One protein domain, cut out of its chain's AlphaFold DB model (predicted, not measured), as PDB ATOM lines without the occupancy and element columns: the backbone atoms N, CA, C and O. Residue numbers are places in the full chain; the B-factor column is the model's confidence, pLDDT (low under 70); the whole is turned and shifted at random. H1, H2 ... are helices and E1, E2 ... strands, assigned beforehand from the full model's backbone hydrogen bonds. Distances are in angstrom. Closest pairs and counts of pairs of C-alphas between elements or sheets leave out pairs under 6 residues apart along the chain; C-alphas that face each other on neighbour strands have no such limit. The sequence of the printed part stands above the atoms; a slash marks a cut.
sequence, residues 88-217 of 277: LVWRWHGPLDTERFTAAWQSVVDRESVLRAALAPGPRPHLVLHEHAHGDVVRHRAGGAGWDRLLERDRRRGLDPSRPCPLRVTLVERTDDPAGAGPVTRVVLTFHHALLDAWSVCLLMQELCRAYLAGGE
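Overview. This is residues 88 to 217 of the 277 residues of the protein "Condensation domain-containing protein" of Streptomyces sp. SGAir0924 (UniProt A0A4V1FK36). A twisted four-stranded sheet, E1, E6, E5 and E4, makes the core, with helix H1 over one face and H3 over the other, while the long helix H4 crosses H1 steeply and grazes the sheet. A small hairpin of E2 and E3, reached through the short helix H2, lies at one end of the long axis, and the link between E5 and E6 lies at the other. The printed part has 130 residues with four named helices and six named strands, in the order E1 H1 H2 E2 E3 E4 H3 E5 E6 H4, and the class is mixed, helices and strands. The larger sheet has the order E1, E6, E5, E4 and is mixed; E2 and E3 form an antiparallel sheet of two. The whole is compact, with a radius of gyration of the C-alphas of 15.7 A, yet elongated in outline, spanning 57 by 34 by 23 A.

Along the chain. E1, residues 88 to 93, begins at C-alpha 88 at (16.972, -24.134, -41.323) and is 16.4 A long. H1, residues 98 to 111, is 19.9 A long. H2, residues 113 to 116, comes after one residue and is followed directly by E2, residues 117 to 120. E3 is residues 126 to 129. E4, residues 137 to 141, starts at C-alpha 137 at (12.419, -32.513, -30.660) and is 13.5 A long. H3, residues 147 to 157, measures 15.4 A. E5, residues 167 to 174, measures 22.8 A, and E6, residues 184 to 192, the longest strand, measures 26.2 A. H4, residues 198 to 213, the longest helix, measures 22.8 A and ends at C-alpha 213 at (1.651, -37.522, -44.125).

Arrangement. The sheet's edge strands are E1 and E4, and it is twisted, its C-alphas lying up to 4.5 A off the best plane. E1 is antiparallel to E6, with N 92 and O 185 at 2.8 A, within hydrogen-bond range. E6 and E5 form an antiparallel hairpin, with N 170 and O 188 at 2.8 A. E5 and E4 are parallel, with N 171 and O 138 at 2.8 A. E4, H3 and E5 make a strand-helix-strand unit, two parallel neighbour strands with a helix between, whose crossover is right-handed. H1 is on the sheet at a height of 10.7 A, over E5 and, only just, over E4, on which 3 of its C-alphas fall; it runs along the strands, at 15 degrees to E5 on the local plane. H3 is on the opposite face at a height of 9.7 A, over E6 and E5, and its closest C-alphas with E6 are those of Arg 155 and Thr 190, 7.2 A apart. H4 only grazes the sheet, with residues 198 to 205. H1 and H4 touch, the C-alphas of Ala 104 and Ala 211 being closest at 4.8 A, at a steep tilt of 57 degrees, opposite ways. H1 only just touches H2, with 3 pairs of C-alphas within 8 A, only at the corner, through its residues 109 to 110 alone; Val 109 and Leu 115 have the closest C-alphas, 5.4 A apart. E2 and E3 form an antiparallel hairpin, with N 128 and O 118 at 2.8 A, and both are apart from E4, E5 and E6. Every O i to N i+4 pair is within hydrogen-bond range in H1, H3 and H4; H2 is too short for such a pair.

Size, cuts and confidence. The two C-alphas farthest apart are those of Pro 123 and Gly 180, at 57.4 A. The printed part has no cut and no long link; the links E3 to E4, H3 to E5 and E5 to E6 are short, and the others are tight. The mean pLDDT of the printed part is 88.1, and residues 142 to 145 and 175 to 181 are under 70.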
ATOM      1  N   LEU A  88      18.096 -24.295 -40.403       90.19
ATOM      2  CA  LEU A  88      16.972 -24.134 -41.323       90.19
ATOM      3  C   LEU A  88      15.731 -23.720 -40.522       90.19
ATOM      4  O   LEU A  88      15.413 -24.332 -39.503       90.19
ATOM      5  N   VAL A  89      15.023 -22.687 -40.978       90.31
ATOM      6  CA  VAL A  89      13.825 -22.144 -40.321       90.31
ATOM      7  C   VAL A  89      12.666 -22.122 -41.306       90.31
ATOM      8  O   VAL A  89      12.793 -21.557 -42.390       90.31
ATOM      9  N   TRP A  90      11.513 -22.658 -40.908       88.88
ATOM     10  CA  TRP A  90      10.278 -22.563 -41.686       88.88
ATOM     11  C   TRP A  90       9.047 -22.344 -40.803       88.88
ATOM     12  O   TRP A  90       9.101 -22.377 -39.568       88.88
ATOM     13  N   ARG A  91       7.917 -22.056 -41.452       88.88
ATOM     14  CA  ARG A  91       6.614 -21.863 -40.813       88.88
ATOM     15  C   ARG A  91       5.699 -23.021 -41.190       88.88
ATOM     16  O   ARG A  91       5.455 -23.249 -42.369       88.88
ATOM     17  N   TRP A  92       5.170 -23.710 -40.190       89.38
ATOM     18  CA  TRP A  92       4.027 -24.601 -40.332       89.38
ATOM     19  C   TRP A  92       2.752 -23.784 -40.127       89.38
ATOM     20  O   TRP A  92       2.620 -23.098 -39.110       89.38
ATOM     21  N   HIS A  93       1.836 -23.831 -41.091       87.62
ATOM     22  CA  HIS A  93       0.556 -23.125 -41.047       87.62
ATOM     23  C   HIS A  93      -0.578 -24.116 -40.776       87.62
ATOM     24  O   HIS A  93      -0.588 -25.213 -41.334       87.62
ATOM     25  N   GLY A  94      -1.524 -23.735 -39.918       85.94
ATOM     26  CA  GLY A  94      -2.554 -24.641 -39.421       85.94
ATOM     27  C   GLY A  94      -2.061 -25.538 -38.273       85.94
ATOM     28  O   GLY A  94      -0.938 -25.378 -37.780       85.94
ATOM     29  N   PRO A  95      -2.909 -26.464 -37.791       88.44
ATOM     30  CA  PRO A  95      -2.578 -27.323 -36.661       88.44
ATOM     31  C   PRO A  95      -1.406 -28.260 -36.990       88.44
ATOM     32  O   PRO A  95      -1.381 -28.918 -38.031       88.44
ATOM     33  N   LEU A  96      -0.446 -28.337 -36.066       91.94
ATOM     34  CA  LEU A  96       0.648 -29.305 -36.097       91.94
ATOM     35  C   LEU A  96       0.361 -30.417 -35.085       91.94
ATOM     36  O   LEU A  96       0.301 -30.168 -33.881       91.94
ATOM     37  N   ASP A  97       0.242 -31.650 -35.566       94.62
ATOM     38  CA  ASP A  97       0.224 -32.840 -34.719       94.62
ATOM     39  C   ASP A  97       1.653 -33.091 -34.214       94.62
ATOM     40  O   ASP A  97       2.483 -33.722 -34.870       94.62
ATOM     41  N   THR A  98       1.984 -32.497 -33.067       93.88
ATOM     42  CA  THR A  98       3.357 -32.513 -32.538       93.88
ATOM     43  C   THR A  98       3.835 -33.910 -32.134       93.88
ATOM     44  O   THR A  98       5.044 -34.144 -32.098       93.88
ATOM     45  N   GLU A  99       2.930 -34.853 -31.860       96.00
ATOM     46  CA  GLU A  99       3.273 -36.244 -31.542       96.00
ATOM     47  C   GLU A  99       3.594 -37.016 -32.821       96.00
ATOM     48  O   GLU A  99       4.695 -37.558 -32.931       96.00
ATOM     49  N   ARG A 100       2.738 -36.920 -33.848       97.25
ATOM     50  CA  ARG A 100       3.021 -37.434 -35.198       97.25
ATOM     51  C   ARG A 100       4.293 -36.849 -35.799       97.25
ATOM     52  O   ARG A 100       5.052 -37.571 -36.433       97.25
ATOM     53  N   PHE A 101       4.560 -35.562 -35.580       97.38
ATOM     54  CA  PHE A 101       5.809 -34.923 -35.998       97.38
ATOM     55  C   PHE A 101       7.028 -35.527 -35.287       97.38
ATOM     56  O   PHE A 101       8.059 -35.750 -35.916       97.38
ATOM     57  N   THR A 102       6.913 -35.818 -33.987       96.94
ATOM     58  CA  THR A 102       8.004 -36.439 -33.215       96.94
ATOM     59  C   THR A 102       8.267 -37.868 -33.706       96.94
ATOM     60  O   THR A 102       9.421 -38.225 -33.927       96.94
ATOM     61  N   ALA A 103       7.211 -38.649 -33.958       97.81
ATOM     62  CA  ALA A 103       7.312 -39.987 -34.543       97.81
ATOM     63  C   ALA A 103       7.927 -39.957 -35.955       97.81
ATOM     64  O   ALA A 103       8.901 -40.659 -36.216       97.81
ATOM     65  N   ALA A 104       7.439 -39.066 -36.828       97.88
ATOM     66  CA  ALA A 104       7.935 -38.911 -38.194       97.88
ATOM     67  C   ALA A 104       9.427 -38.546 -38.233       97.88
ATOM     68  O   ALA A 104      10.180 -39.096 -39.034       97.88
ATOM     69  N   TRP A 105       9.872 -37.655 -37.339       97.31
ATOM     70  CA  TRP A 105      11.286 -37.303 -37.212       97.31
ATOM     71  C   TRP A 105      12.138 -38.479 -36.724       97.31
ATOM     72  O   TRP A 105      13.192 -38.741 -37.301       97.31
ATOM     73  N   GLN A 106      11.672 -39.230 -35.722       97.50
ATOM     74  CA  GLN A 106      12.369 -40.427 -35.244       97.50
ATOM     75  C   GLN A 106      12.466 -41.504 -36.340       97.50
ATOM     76  O   GLN A 106      13.548 -42.029 -36.576       97.50
ATOM     77  N   SER A 107      11.391 -41.752 -37.092       96.81
ATOM     78  CA  SER A 107      11.386 -42.713 -38.205       96.81
ATOM     79  C   SER A 107      12.401 -42.353 -39.308       96.81
ATOM     80  O   SER A 107      13.077 -43.233 -39.845       96.81
ATOM     81  N   VAL A 108      12.593 -41.056 -39.593       95.88
ATOM     82  CA  VAL A 108      13.660 -40.577 -40.493       95.88
ATOM     83  C   VAL A 108      15.057 -40.774 -39.881       95.88
ATOM     84  O   VAL A 108      15.963 -41.202 -40.593       95.88
ATOM     85  N   VAL A 109      15.241 -40.535 -38.577       96.00
ATOM     86  CA  VAL A 109      16.506 -40.813 -37.857       96.00
ATOM     87  C   VAL A 109      16.862 -42.304 -37.884       96.00
ATOM     88  O   VAL A 109      18.026 -42.653 -38.082       96.00
ATOM     89  N   ASP A 110      15.882 -43.193 -37.745       94.56
ATOM     90  CA  ASP A 110      16.105 -44.638 -37.802       94.56
ATOM     91  C   ASP A 110      16.413 -45.111 -39.233       94.56
ATOM     92  O   ASP A 110      17.331 -45.915 -39.435       94.56
ATOM     93  N   ARG A 111      15.737 -44.563 -40.252       93.00
ATOM     94  CA  ARG A 111      16.018 -44.869 -41.665       93.00
ATOM     95  C   ARG A 111      17.404 -44.393 -42.104       93.00
ATOM     96  O   ARG A 111      18.162 -45.179 -42.674       93.00
ATOM     97  N   GLU A 112      17.731 -43.127 -41.865       93.38
ATOM     98  CA  GLU A 112      18.860 -42.462 -42.516       93.38
ATOM     99  C   GLU A 112      20.170 -42.634 -41.739       93.38
ATOM    100  O   GLU A 112      20.431 -41.972 -40.736       93.38
ATOM    101  N   SER A 113      21.038 -43.520 -42.243       93.81
ATOM    102  CA  SER A 113      22.313 -43.900 -41.604       93.81
ATOM    103  C   SER A 113      23.194 -42.717 -41.170       93.81
ATOM    104  O   SER A 113      23.848 -42.794 -40.131       93.81
ATOM    105  N   VAL A 114      23.174 -41.603 -41.910       93.12
ATOM    106  CA  VAL A 114      23.921 -40.377 -41.585       93.12
ATOM    107  C   VAL A 114      23.444 -39.708 -40.289       93.12
ATOM    108  O   VAL A 114      24.261 -39.185 -39.534       93.12
ATOM    109  N   LEU A 115      22.153 -39.806 -39.953       94.88
ATOM    110  CA  LEU A 115      21.602 -39.317 -38.684       94.88
ATOM    111  C   LEU A 115      22.004 -40.207 -37.500       94.88
ATOM    112  O   LEU A 115      21.959 -39.771 -36.353       94.88
ATOM    113  N   ARG A 116      22.477 -41.428 -37.768       95.56
ATOM    114  CA  ARG A 116      23.046 -42.355 -36.779       95.56
ATOM    115  C   ARG A 116      24.578 -42.389 -36.801       95.56
ATOM    116  O   ARG A 116      25.174 -43.205 -36.101       95.56
ATOM    117  N   ALA A 117      25.223 -41.511 -37.568       93.69
ATOM    118  CA  ALA A 117      26.675 -41.373 -37.590       93.69
ATOM    119  C   ALA A 117      27.183 -40.442 -36.474       93.69
ATOM    120  O   ALA A 117      26.533 -39.461 -36.119       93.69
ATOM    121  N   ALA A 118      28.372 -40.743 -35.956       92.75
ATOM    122  CA  ALA A 118      29.124 -39.923 -35.011       92.75
ATOM    123  C   ALA A 118      30.600 -39.845 -35.436       92.75
ATOM    124  O   ALA A 118      31.155 -40.821 -35.944       92.75
ATOM    125  N   LEU A 119      31.254 -38.705 -35.212       89.25
ATOM    126  CA  LEU A 119      32.688 -38.518 -35.449       89.25
ATOM    127  C   LEU A 119      33.498 -38.948 -34.220       89.25
ATOM    128  O   LEU A 119      33.488 -38.291 -33.178       89.25
ATOM    129  N   ALA A 120      34.233 -40.051 -34.356       88.12
ATOM    130  CA  ALA A 120      35.110 -40.581 -33.324       88.12
ATOM    131  C   ALA A 120      36.553 -40.045 -33.466       88.12
ATOM    132  O   ALA A 120      37.089 -39.979 -34.581       88.12
ATOM    133  N   PRO A 121      37.220 -39.698 -32.347       81.81
ATOM    134  CA  PRO A 121      38.611 -39.262 -32.357       81.81
ATOM    135  C   PRO A 121      39.572 -40.422 -32.664       81.81
ATOM    136  O   PRO A 121      39.308 -41.586 -32.355       81.81
ATOM    137  N   GLY A 122      40.729 -40.091 -33.233       78.56
ATOM    138  CA  GLY A 122      41.818 -41.026 -33.506       78.56
ATOM    139  C   GLY A 122      42.938 -40.366 -34.321       78.56
ATOM    140  O   GLY A 122      42.778 -39.216 -34.728       78.56
ATOM    141  N   PRO A 123      44.044 -41.082 -34.613       75.50
ATOM    142  CA  PRO A 123      45.148 -40.573 -35.444       75.50
ATOM    143  C   PRO A 123      44.703 -40.139 -36.849       75.50
ATOM    144  O   PRO A 123      45.315 -39.275 -37.470       75.50
ATOM    145  N   ARG A 124      43.603 -40.725 -37.332       74.75
ATOM    146  CA  ARG A 124      42.704 -40.122 -38.315       74.75
ATOM    147  C   ARG A 124      41.291 -40.152 -37.710       74.75
ATOM    148  O   ARG A 124      40.873 -41.224 -37.254       74.75
ATOM    149  N   PRO A 125      40.564 -39.022 -37.657       76.88
ATOM    150  CA  PRO A 125      39.155 -39.018 -37.278       76.88
ATOM    151  C   PRO A 125      38.341 -39.912 -38.215       76.88
ATOM    152  O   PRO A 125      38.643 -40.011 -39.407       76.88
ATOM    153  N   HIS A 126      37.332 -40.589 -37.673       83.38
ATOM    154  CA  HIS A 126      36.547 -41.568 -38.421       83.38
ATOM    155  C   HIS A 126      35.074 -41.549 -38.023       83.38
ATOM    156  O   HIS A 126      34.726 -41.215 -36.891       83.38
ATOM    157  N   LEU A 127      34.209 -41.925 -38.960       89.12
ATOM    158  CA  LEU A 127      32.777 -42.059 -38.716       89.12
ATOM    159  C   LEU A 127      32.473 -43.426 -38.090       89.12
ATOM    160  O   LEU A 127      32.933 -44.468 -38.565       89.12
ATOM    161  N   VAL A 128      31.675 -43.406 -37.024       91.75
ATOM    162  CA  VAL A 128      31.096 -44.575 -36.359       91.75
ATOM    163  C   VAL A 128      29.590 -44.540 -36.578       91.75
ATOM    164  O   VAL A 128      28.942 -43.539 -36.280       91.75
ATOM    165  N   LEU A 129      29.031 -45.630 -37.101       93.88
ATOM    166  CA  LEU A 129      27.588 -45.792 -37.261       93.88
ATOM    167  C   LEU A 129      26.993 -46.488 -36.041       93.88
ATOM    168  O   LEU A 129      27.436 -47.568 -35.651       93.88
ATOM    169  N   HIS A 130      25.961 -45.873 -35.476       94.56
ATOM    170  CA  HIS A 130      25.164 -46.438 -34.402       94.56
ATOM    171  C   HIS A 130      23.968 -47.211 -34.973       94.56
ATOM    172  O   HIS A 130      23.383 -46.852 -35.997       94.56
ATOM    173  N   GLU A 131      23.592 -48.289 -34.292       93.31
ATOM    174  CA  GLU A 131      22.408 -49.079 -34.638       93.31
ATOM    175  C   GLU A 131      21.129 -48.233 -34.516       93.31
ATOM    176  O   GLU A 131      20.332 -48.190 -35.446       93.31
ATOM    177  N   HIS A 132      21.025 -47.470 -33.424       94.62
ATOM    178  CA  HIS A 132      19.898 -46.611 -33.063       94.62
ATOM    179  C   HIS A 132      20.392 -45.207 -32.672       94.62
ATOM    180  O   HIS A 132      21.496 -45.066 -32.133       94.62
ATOM    181  N   ALA A 133      19.572 -44.174 -32.882       96.06
ATOM    182  CA  ALA A 133      19.792 -42.820 -32.359       96.06
ATOM    183  C   ALA A 133      18.456 -42.144 -32.008       96.06
ATOM    184  O   ALA A 133      17.405 -42.614 -32.424       96.06
ATOM    185  N   HIS A 134      18.493 -41.046 -31.248       95.06
ATOM    186  CA  HIS A 134      17.293 -40.307 -30.841       95.06
ATOM    187  C   HIS A 134      17.167 -38.980 -31.597       95.06
ATOM    188  O   HIS A 134      18.109 -38.184 -31.626       95.06
ATOM    189  N   GLY A 135      15.999 -38.716 -32.177       91.56
ATOM    190  CA  GLY A 135      15.664 -37.439 -32.800       91.56
ATOM    191  C   GLY A 135      15.194 -36.399 -31.779       91.56
ATOM    192  O   GLY A 135      14.011 -36.336 -31.463       91.56
ATOM    193  N   ASP A 136      16.093 -35.534 -31.300       92.31
ATOM    194  CA  ASP A 136      15.754 -34.473 -30.335       92.31
ATOM    195  C   ASP A 136      14.722 -33.469 -30.904       92.31
ATOM    196  O   ASP A 136      15.055 -32.636 -31.751       92.31
ATOM    197  N   VAL A 137      13.484 -33.500 -30.385       95.44
ATOM    198  CA  VAL A 137      12.419 -32.513 -30.660       95.44
ATOM    199  C   VAL A 137      12.106 -31.708 -29.394       95.44
ATOM    200  O   VAL A 137      11.443 -32.183 -28.472       95.44
ATOM    201  N   VAL A 138      12.560 -30.456 -29.346       93.00
ATOM    202  CA  VAL A 138      12.311 -29.522 -28.236       93.00
ATOM    203  C   VAL A 138      11.076 -28.671 -28.539       93.00
ATOM    204  O   VAL A 138      10.953 -28.132 -29.636       93.00
ATOM    205  N   ARG A 139      10.169 -28.506 -27.569       91.25
ATOM    206  CA  ARG A 139       8.949 -27.687 -27.713       91.25
ATOM    207  C   ARG A 139       9.027 -26.429 -26.841       91.25
ATOM    208  O   ARG A 139       9.332 -26.516 -25.653       91.25
ATOM    209  N   HIS A 140       8.719 -25.270 -27.418       86.88
ATOM    210  CA  HIS A 140       8.597 -23.984 -26.730       86.88
ATOM    211  C   HIS A 140       7.238 -23.342 -27.022       86.88
ATOM    212  O   HIS A 140       6.802 -23.272 -28.170       86.88
ATOM    213  N   ARG A 141       6.611 -22.790 -25.980       76.81
ATOM    214  CA  ARG A 141       5.454 -21.897 -26.110       76.81
ATOM    215  C   ARG A 141       5.908 -20.459 -26.368       76.81
ATOM    216  O   ARG A 141       7.011 -20.071 -25.968       76.81
ATOM    217  N   ALA A 142       5.043 -19.662 -26.992       67.19
ATOM    218  CA  ALA A 142       5.217 -18.216 -27.105       67.19
ATOM    219  C   ALA A 142       5.404 -17.532 -25.729       67.19
ATOM    220  O   ALA A 142       4.986 -18.045 -24.692       67.19
ATOM    221  N   GLY A 143       6.044 -16.356 -25.732       63.59
ATOM    222  CA  GLY A 143       6.171 -15.465 -24.568       63.59
ATOM    223  C   GLY A 143       7.513 -15.494 -23.818       63.59
ATOM    224  O   GLY A 143       7.873 -14.500 -23.201       63.59
ATOM    225  N   GLY A 144       8.299 -16.576 -23.895       61.38
ATOM    226  CA  GLY A 144       9.504 -16.726 -23.055       61.38
ATOM    227  C   GLY A 144      10.740 -15.904 -23.466       61.38
ATOM    228  O   GLY A 144      11.541 -15.529 -22.613       61.38
ATOM    229  N   ALA A 145      10.941 -15.648 -24.763       65.31
ATOM    230  CA  ALA A 145      12.068 -14.864 -25.280       65.31
ATOM    231  C   ALA A 145      11.785 -14.337 -26.696       65.31
ATOM    232  O   ALA A 145      11.078 -14.977 -27.472       65.31
ATOM    233  N   GLY A 146      12.393 -13.201 -27.057       81.56
ATOM    234  CA  GLY A 146      12.380 -12.698 -28.435       81.56
ATOM    235  C   GLY A 146      13.043 -13.680 -29.409       81.56
ATOM    236  O   GLY A 146      14.051 -14.303 -29.069       81.56
ATOM    237  N   TRP A 147      12.481 -13.801 -30.613       82.69
ATOM    238  CA  TRP A 147      12.816 -14.835 -31.602       82.69
ATOM    239  C   TRP A 147      14.322 -14.988 -31.869       82.69
ATOM    240  O   TRP A 147      14.862 -16.088 -31.767       82.69
ATOM    241  N   ASP A 148      15.028 -13.886 -32.107       84.56
ATOM    242  CA  ASP A 148      16.455 -13.926 -32.455       84.56
ATOM    243  C   ASP A 148      17.323 -14.345 -31.261       84.56
ATOM    244  O   ASP A 148      18.362 -14.983 -31.430       84.56
ATOM    245  N   ARG A 149      16.869 -14.061 -30.027       87.19
ATOM    246  CA  ARG A 149      17.511 -14.561 -28.800       87.19
ATOM    247  C   ARG A 149      17.303 -16.065 -28.628       87.19
ATOM    248  O   ARG A 149      18.180 -16.707 -28.058       87.19
ATOM    249  N   LEU A 150      16.185 -16.624 -29.102       87.12
ATOM    250  CA  LEU A 150      15.951 -18.072 -29.121       87.12
ATOM    251  C   LEU A 150      16.882 -18.744 -30.136       87.12
ATOM    252  O   LEU A 150      17.628 -19.640 -29.745       87.12
ATOM    253  N   LEU A 151      16.914 -18.270 -31.389       87.06
ATOM    254  CA  LEU A 151      17.796 -18.819 -32.430       87.06
ATOM    255  C   LEU A 151      19.277 -18.758 -32.034       87.06
ATOM    256  O   LEU A 151      19.979 -19.766 -32.116       87.06
ATOM    257  N   GLU A 152      19.744 -17.604 -31.551       88.12
ATOM    258  CA  GLU A 152      21.138 -17.403 -31.141       88.12
ATOM    259  C   GLU A 152      21.499 -18.207 -29.879       88.12
ATOM    260  O   GLU A 152      22.609 -18.731 -29.785       88.12
ATOM    261  N   ARG A 153      20.574 -18.363 -28.917       88.62
ATOM    262  CA  ARG A 153      20.765 -19.264 -27.764       88.62
ATOM    263  C   ARG A 153      20.878 -20.715 -28.218       88.62
ATOM    264  O   ARG A 153      21.724 -21.437 -27.698       88.62
ATOM    265  N   ASP A 154      20.037 -21.141 -29.153       88.25
ATOM    266  CA  ASP A 154      20.033 -22.518 -29.636       88.25
ATOM    267  C   ASP A 154      21.300 -22.842 -30.448       88.25
ATOM    268  O   ASP A 154      21.961 -23.850 -30.194       88.25
ATOM    269  N   ARG A 155      21.743 -21.920 -31.312       87.69
ATOM    270  CA  ARG A 155      23.032 -22.012 -32.016       87.69
ATOM    271  C   ARG A 155      24.212 -22.082 -31.040       87.69
ATOM    272  O   ARG A 155      25.083 -22.936 -31.186       87.69
ATOM    273  N   ARG A 156      24.213 -21.242 -29.993       88.31
ATOM    274  CA  ARG A 156      25.249 -21.223 -28.936       88.31
ATOM    275  C   ARG A 156      25.209 -22.413 -27.977       88.31
ATOM    276  O   ARG A 156      26.232 -22.706 -27.370       88.31
ATOM    277  N   ARG A 157      24.081 -23.123 -27.839       88.88
ATOM    278  CA  ARG A 157      24.049 -24.439 -27.167       88.88
ATOM    279  C   ARG A 157      24.932 -25.443 -27.917       88.88
ATOM    280  O   ARG A 157      25.496 -26.339 -27.295       88.88
ATOM    281  N   GLY A 158      25.055 -25.269 -29.231       86.94
ATOM    282  CA  GLY A 158      25.815 -26.141 -30.105       86.94
ATOM    283  C   GLY A 158      25.198 -27.531 -30.251       86.94
ATOM    284  O   GLY A 158      24.058 -27.802 -29.844       86.94
ATOM    285  N   LEU A 159      25.994 -28.398 -30.868       89.94
ATOM    286  CA  LEU A 159      25.749 -29.813 -31.115       89.94
ATOM    287  C   LEU A 159      27.085 -30.543 -30.899       89.94
ATOM    288  O   LEU A 159      28.144 -29.957 -31.116       89.94
ATOM    289  N   ASP A 160      27.041 -31.780 -30.415       88.69
ATOM    290  CA  ASP A 160      28.228 -32.589 -30.106       88.69
ATOM    291  C   ASP A 160      28.391 -33.653 -31.204       88.69
ATOM    292  O   ASP A 160      27.679 -34.658 -31.158       88.69
ATOM    293  N   PRO A 161      29.276 -33.456 -32.203       88.69
ATOM    294  CA  PRO A 161      29.412 -34.378 -33.332       88.69
ATOM    295  C   PRO A 161      30.013 -35.734 -32.936       88.69
ATOM    296  O   PRO A 161      30.000 -36.652 -33.749       88.69
ATOM    297  N   SER A 162      30.515 -35.887 -31.702       89.62
ATOM    298  CA  SER A 162      30.958 -37.182 -31.165       89.62
ATOM    299  C   SER A 162      29.807 -38.071 -30.672       89.62
ATOM    300  O   SER A 162      30.038 -39.161 -30.145       89.62
ATOM    301  N   ARG A 163      28.558 -37.626 -30.858       91.38
ATOM    302  CA  ARG A 163      27.326 -38.371 -30.572       91.38
ATOM    303  C   ARG A 163      26.525 -38.585 -31.858       91.38
ATOM    304  O   ARG A 163      26.559 -37.711 -32.723       91.38
ATOM    305  N   PRO A 164      25.769 -39.692 -31.972       92.12
ATOM    306  CA  PRO A 164      24.819 -39.859 -33.061       92.12
ATOM    307  C   PRO A 164      23.683 -38.837 -32.944       92.12
ATOM    308  O   PRO A 164      23.372 -38.366 -31.849       92.12
ATOM    309  N   CYS A 165      23.069 -38.516 -34.080       92.12
ATOM    310  CA  CYS A 165      22.100 -37.437 -34.252       92.12
ATOM    311  C   CYS A 165      22.568 -36.094 -33.645       92.12
ATOM    312  O   CYS A 165      21.926 -35.557 -32.738       92.12
ATOM    313  N   PRO A 166      23.673 -35.489 -34.139       91.12
ATOM    314  CA  PRO A 166      24.043 -34.113 -33.813       91.12
ATOM    315  C   PRO A 166      23.137 -33.138 -34.587       91.12
ATOM    316  O   PRO A 166      23.584 -32.355 -35.426       91.12
ATOM    317  N   LEU A 167      21.835 -33.237 -34.322       92.81
ATOM    318  CA  LEU A 167      20.747 -32.427 -34.850       92.81
ATOM    319  C   LEU A 167      19.747 -32.154 -33.720       92.81
ATOM    320  O   LEU A 167      19.697 -32.866 -32.719       92.81
ATOM    321  N   ARG A 168      18.930 -31.116 -33.880       94.19
ATOM    322  CA  ARG A 168      17.842 -30.783 -32.961       94.19
ATOM    323  C   ARG A 168      16.742 -30.043 -33.702       94.19
ATOM    324  O   ARG A 168      16.992 -28.977 -34.263       94.19
ATOM    325  N   VAL A 169      15.521 -30.560 -33.640       96.19
ATOM    326  CA  VAL A 169      14.337 -29.802 -34.044       96.19
ATOM    327  C   VAL A 169      13.835 -28.991 -32.855       96.19
ATOM    328  O   VAL A 169      13.754 -29.487 -31.731       96.19
ATOM    329  N   THR A 170      13.473 -27.738 -33.100       94.94
ATOM    330  CA  THR A 170      12.826 -26.860 -32.126       94.94
ATOM    331  C   THR A 170      11.490 -26.383 -32.687       94.94
ATOM    332  O   THR A 170      11.451 -25.665 -33.686       94.94
ATOM    333  N   LEU A 171      10.397 -26.787 -32.043       94.00
ATOM    334  CA  LEU A 171       9.034 -26.346 -32.334       94.00
ATOM    335  C   LEU A 171       8.702 -25.141 -31.451       94.00
ATOM    336  O   LEU A 171       8.828 -25.218 -30.228       94.00
ATOM    337  N   VAL A 172       8.279 -24.033 -32.058       90.94
ATOM    338  CA  VAL A 172       7.876 -22.809 -31.353       90.94
ATOM    339  C   VAL A 172       6.448 -22.447 -31.750       90.94
ATOM    340  O   VAL A 172       6.205 -21.879 -32.819       90.94
ATOM    341  N   GLU A 173       5.504 -22.805 -30.884       86.44
ATOM    342  CA  GLU A 173       4.072 -22.539 -31.047       86.44
ATOM    343  C   GLU A 173       3.807 -21.023 -31.008       86.44
ATOM    344  O   GLU A 173       4.246 -20.339 -30.078       86.44
ATOM    345  N   ARG A 174       3.069 -20.491 -31.991       78.50
ATOM    346  CA  ARG A 174       2.504 -19.134 -31.962       78.50
ATOM    347  C   ARG A 174       0.985 -19.188 -32.087       78.50
ATOM    348  O   ARG A 174       0.445 -19.710 -33.061       78.50
ATOM    349  N   THR A 175       0.323 -18.570 -31.119       61.94
ATOM    350  CA  THR A 175      -1.108 -18.248 -31.132       61.94
ATOM    351  C   THR A 175      -1.440 -17.071 -32.047       61.94
ATOM    352  O   THR A 175      -2.563 -16.966 -32.525       61.94
ATOM    353  N   ASP A 176      -0.459 -16.207 -32.315       58.41
ATOM    354  CA  ASP A 176      -0.665 -14.899 -32.933       58.41
ATOM    355  C   ASP A 176       0.072 -14.809 -34.278       58.41
ATOM    356  O   ASP A 176       1.297 -14.630 -34.354       58.41
ATOM    357  N   ASP A 177      -0.703 -14.914 -35.357       60.47
ATOM    358  CA  ASP A 177      -0.371 -14.380 -36.677       60.47
ATOM    359  C   ASP A 177      -1.256 -13.142 -36.926       60.47
ATOM    360  O   ASP A 177      -2.483 -13.282 -36.915       60.47
ATOM    361  N   PRO A 178      -0.691 -11.938 -37.145       57.09
ATOM    362  CA  PRO A 178      -1.482 -10.734 -37.410       57.09
ATOM    363  C   PRO A 178      -2.341 -10.813 -38.686       57.09
ATOM    364  O   PRO A 178      -3.234  -9.989 -38.848       57.09
ATOM    365  N   ALA A 179      -2.118 -11.795 -39.568       62.16
ATOM    366  CA  ALA A 179      -2.978 -12.055 -40.726       62.16
ATOM    367  C   ALA A 179      -4.255 -12.865 -40.401       62.16
ATOM    368  O   ALA A 179      -5.022 -13.175 -41.309       62.16
ATOM    369  N   GLY A 180      -4.478 -13.275 -39.144       58.78
ATOM    370  CA  GLY A 180      -5.660 -14.053 -38.736       58.78
ATOM    371  C   GLY A 180      -5.703 -15.499 -39.261       58.78
ATOM    372  O   GLY A 180      -6.701 -16.192 -39.076       58.78
ATOM    373  N   ALA A 181      -4.624 -15.975 -39.889       63.41
ATOM    374  CA  ALA A 181      -4.542 -17.228 -40.650       63.41
ATOM    375  C   ALA A 181      -4.486 -18.524 -39.799       63.41
ATOM    376  O   ALA A 181      -3.881 -19.518 -40.207       63.41
ATOM    377  N   GLY A 182      -5.106 -18.526 -38.616       73.31
ATOM    378  CA  GLY A 182      -5.099 -19.653 -37.680       73.31
ATOM    379  C   GLY A 182      -3.759 -19.860 -36.948       73.31
ATOM    380  O   GLY A 182      -2.900 -18.975 -36.949       73.31
ATOM    381  N   PRO A 183      -3.573 -21.014 -36.277       82.62
ATOM    382  CA  PRO A 183      -2.354 -21.305 -35.527       82.62
ATOM    383  C   PRO A 183      -1.146 -21.474 -36.456       82.62
ATOM    384  O   PRO A 183      -1.254 -22.023 -37.555       82.62
ATOM    385  N   VAL A 184       0.027 -21.039 -35.989       86.31
ATOM    386  CA  VAL A 184       1.293 -21.145 -36.728       86.31
ATOM    387  C   VAL A 184       2.375 -21.686 -35.803       86.31
ATOM    388  O   VAL A 184       2.673 -21.091 -34.772       86.31
ATOM    389  N   THR A 185       3.043 -22.770 -36.194       89.56
ATOM    390  CA  THR A 185       4.258 -23.226 -35.499       89.56
ATOM    391  C   THR A 185       5.479 -22.819 -36.307       89.56
ATOM    392  O   THR A 185       5.568 -23.110 -37.498       89.56
ATOM    393  N   ARG A 186       6.452 -22.148 -35.687       90.19
ATOM    394  CA  ARG A 186       7.777 -21.984 -36.300       90.19
ATOM    395  C   ARG A 186       8.606 -23.219 -35.988       90.19
ATOM    396  O   ARG A 186       8.687 -23.615 -34.826       90.19
ATOM    397  N   VAL A 187       9.223 -23.801 -37.007       92.06
ATOM    398  CA  VAL A 187      10.110 -24.955 -36.862       92.06
ATOM    399  C   VAL A 187      11.533 -24.512 -37.173       92.06
ATOM    400  O   VAL A 187      11.767 -23.778 -38.134       92.06
ATOM    401  N   VAL A 188      12.472 -24.932 -36.329       93.25
ATOM    402  CA  VAL A 188      13.911 -24.722 -36.508       93.25
ATOM    403  C   VAL A 188      14.581 -26.085 -36.502       93.25
ATOM    404  O   VAL A 188      14.515 -26.780 -35.491       93.25
ATOM    405  N   LEU A 189      15.239 -26.464 -37.593       94.12
ATOM    406  CA  LEU A 189      16.180 -27.579 -37.604       94.12
ATOM    407  C   LEU A 189      17.583 -27.012 -37.405       94.12
ATOM    408  O   LEU A 189      18.140 -26.405 -38.319       94.12
ATOM    409  N   THR A 190      18.151 -27.222 -36.222       93.75
ATOM    410  CA  THR A 190      19.551 -26.909 -35.929       93.75
ATOM    411  C   THR A 190      20.387 -28.164 -36.175       93.75
ATOM    412  O   THR A 190      20.118 -29.200 -35.566       93.75
ATOM    413  N   PHE A 191      21.392 -28.103 -37.049       92.12
ATOM    414  CA  PHE A 191      22.204 -29.261 -37.456       92.12
ATOM    415  C   PHE A 191      23.695 -28.915 -37.539       92.12
ATOM    416  O   PHE A 191      24.070 -27.743 -37.606       92.12
ATOM    417  N   HIS A 192      24.559 -29.931 -37.504       90.88
ATOM    418  CA  HIS A 192      26.005 -29.756 -37.636       90.88
ATOM    419  C   HIS A 192      26.448 -30.053 -39.076       90.88
ATOM    420  O   HIS A 192      26.328 -31.190 -39.538       90.88
ATOM    421  N   HIS A 193      27.056 -29.073 -39.755       86.81
ATOM    422  CA  HIS A 193      27.524 -29.172 -41.152       86.81
ATOM    423  C   HIS A 193      28.767 -30.091 -41.327       86.81
ATOM    424  O   HIS A 193      29.525 -30.008 -42.289       86.81
ATOM    425  N   ALA A 194      29.011 -30.978 -40.355       84.44
ATOM    426  CA  ALA A 194      30.001 -32.049 -40.422       84.44
ATOM    427  C   ALA A 194      29.432 -33.341 -41.029       84.44
ATOM    428  O   ALA A 194      30.196 -34.141 -41.554       84.44
ATOM    429  N   LEU A 195      28.112 -33.551 -40.925       85.38
ATOM    430  CA  LEU A 195      27.430 -34.756 -41.414       85.38
ATOM    431  C   LEU A 195      26.434 -34.472 -42.546       85.38
ATOM    432  O   LEU A 195      26.039 -35.398 -43.243       85.38
ATOM    433  N   LEU A 196      25.996 -33.222 -42.710       87.75
ATOM    434  CA  LEU A 196      24.965 -32.827 -43.667       87.75
ATOM    435  C   LEU A 196      25.305 -31.480 -44.292       87.75
ATOM    436  O   LEU A 196      25.757 -30.578 -43.591       87.75
ATOM    437  N   ASP A 197      25.007 -31.337 -45.577       86.12
ATOM    438  CA  ASP A 197      24.959 -30.056 -46.276       86.12
ATOM    439  C   ASP A 197      23.506 -29.582 -46.479       86.12
ATOM    440  O   ASP A 197      22.538 -30.295 -46.187       86.12
ATOM    441  N   ALA A 198      23.341 -28.360 -46.990       81.25
ATOM    442  CA  ALA A 198      22.029 -27.770 -47.254       81.25
ATOM    443  C   ALA A 198      21.161 -28.601 -48.227       81.25
ATOM    444  O   ALA A 198      19.937 -28.620 -48.091       81.25
ATOM    445  N   TRP A 199      21.768 -29.320 -49.181       87.19
ATOM    446  CA  TRP A 199      21.039 -30.176 -50.125       87.19
ATOM    447  C   TRP A 199      20.496 -31.433 -49.435       87.19
ATOM    448  O   TRP A 199      19.313 -31.761 -49.552       87.19
ATOM    449  N   SER A 200      21.339 -32.090 -48.642       90.00
ATOM    450  CA  SER A 200      20.996 -33.247 -47.816       90.00
ATOM    451  C   SER A 200      19.891 -32.904 -46.815       90.00
ATOM    452  O   SER A 200      18.948 -33.674 -46.643       90.00
ATOM    453  N   VAL A 201      19.938 -31.710 -46.211       90.06
ATOM    454  CA  VAL A 201      18.858 -31.205 -45.351       90.06
ATOM    455  C   VAL A 201      17.542 -31.045 -46.122       90.06
ATOM    456  O   VAL A 201      16.502 -31.475 -45.623       90.06
ATOM    457  N   CYS A 202      17.555 -30.510 -47.347       88.31
ATOM    458  CA  CYS A 202      16.348 -30.433 -48.180       88.31
ATOM    459  C   CYS A 202      15.743 -31.818 -48.481       88.31
ATOM    460  O   CYS A 202      14.518 -31.955 -48.460       88.31
ATOM    461  N   LEU A 203      16.567 -32.850 -48.697       92.06
ATOM    462  CA  LEU A 203      16.095 -34.233 -48.861       92.06
ATOM    463  C   LEU A 203      15.491 -34.794 -47.562       92.06
ATOM    464  O   LEU A 203      14.396 -35.356 -47.589       92.06
ATOM    465  N   LEU A 204      16.135 -34.573 -46.410       93.00
ATOM    466  CA  LEU A 204      15.603 -34.983 -45.102       93.00
ATOM    467  C   LEU A 204      14.240 -34.347 -44.793       93.00
ATOM    468  O   LEU A 204      13.380 -34.997 -44.199       93.00
ATOM    469  N   MET A 205      14.008 -33.099 -45.212       92.12
ATOM    470  CA  MET A 205      12.703 -32.448 -45.041       92.12
ATOM    471  C   MET A 205      11.614 -33.056 -45.938       92.12
ATOM    472  O   MET A 205      10.456 -33.101 -45.529       92.12
ATOM    473  N   GLN A 206      11.960 -33.586 -47.118       93.25
ATOM    474  CA  GLN A 206      11.005 -34.321 -47.959       93.25
ATOM    475  C   GLN A 206      10.584 -35.645 -47.307       93.25
ATOM    476  O   GLN A 206       9.392 -35.957 -47.284       93.25
ATOM    477  N   GLU A 207      11.525 -36.399 -46.729       94.56
ATOM    478  CA  GLU A 207      11.201 -37.650 -46.029       94.56
ATOM    479  C   GLU A 207      10.452 -37.405 -44.708       94.56
ATOM    480  O   GLU A 207       9.490 -38.112 -44.417       94.56
ATOM    481  N   LEU A 208      10.781 -36.344 -43.960       95.75
ATOM    482  CA  LEU A 208      10.002 -35.918 -42.787       95.75
ATOM    483  C   LEU A 208       8.543 -35.601 -43.157       95.75
ATOM    484  O   LEU A 208       7.618 -36.057 -42.482       95.75
ATOM    485  N   CYS A 209       8.319 -34.866 -44.250       94.50
ATOM    486  CA  CYS A 209       6.972 -34.599 -44.754       94.50
ATOM    487  C   CYS A 209       6.250 -35.883 -45.195       94.50
ATOM    488  O   CYS A 209       5.067 -36.039 -44.894       94.50
ATOM    489  N   ARG A 210       6.944 -36.830 -45.844       95.69
ATOM    490  CA  ARG A 210       6.380 -38.144 -46.207       95.69
ATOM    491  C   ARG A 210       5.964 -38.950 -44.979       95.69
ATOM    492  O   ARG A 210       4.821 -39.388 -44.927       95.69
ATOM    493  N   ALA A 211       6.840 -39.090 -43.984       97.00
ATOM    494  CA  ALA A 211       6.541 -39.806 -42.744       97.00
ATOM    495  C   ALA A 211       5.381 -39.160 -41.964       97.00
ATOM    496  O   ALA A 211       4.498 -39.853 -41.464       97.00
ATOM    497  N   TYR A 212       5.322 -37.824 -41.911       96.88
ATOM    498  CA  TYR A 212       4.215 -37.111 -41.269       96.88
ATOM    499  C   TYR A 212       2.876 -37.344 -41.990       96.88
ATOM    500  O   TYR A 212       1.869 -37.634 -41.341       96.88
ATOM    501  N   LEU A 213       2.855 -37.262 -43.324       95.50
ATOM    502  CA  LEU A 213       1.651 -37.522 -44.125       95.50
ATOM    503  C   LEU A 213       1.212 -38.995 -44.060       95.50
ATOM    504  O   LEU A 213       0.014 -39.265 -44.040       95.50
ATOM    505  N   ALA A 214       2.160 -39.928 -43.946       96.62
ATOM    506  CA  ALA A 214       1.912 -41.357 -43.751       96.62
ATOM    507  C   ALA A 214       1.480 -41.740 -42.315       96.62
ATOM    508  O   ALA A 214       1.221 -42.909 -42.049       96.62
ATOM    509  N   GLY A 215       1.347 -40.773 -41.397       96.25
ATOM    510  CA  GLY A 215       0.790 -40.998 -40.055       96.25
ATOM    511  C   GLY A 215       1.806 -41.050 -38.911       96.25
ATOM    512  O   GLY A 215       1.403 -41.296 -37.778       96.25
ATOM    513  N   GLY A 216       3.084 -40.756 -39.169       96.19
ATOM    514  CA  GLY A 216       4.161 -40.749 -38.169       96.19
ATOM    515  C   GLY A 216       5.277 -41.761 -38.438       96.19
ATOM    516  O   GLY A 216       6.262 -41.770 -37.710       96.19
ATOM    517  N   GLU A 217       5.159 -42.578 -39.483       95.81
ATOM    518  CA  GLU A 217       6.149 -43.579 -39.883       95.81
ATOM    519  C   GLU A 217       6.506 -43.384 -41.360       95.81
ATOM    520  O   GLU A 217       5.635 -43.108 -42.187       95.81
TER     521      GLU A 217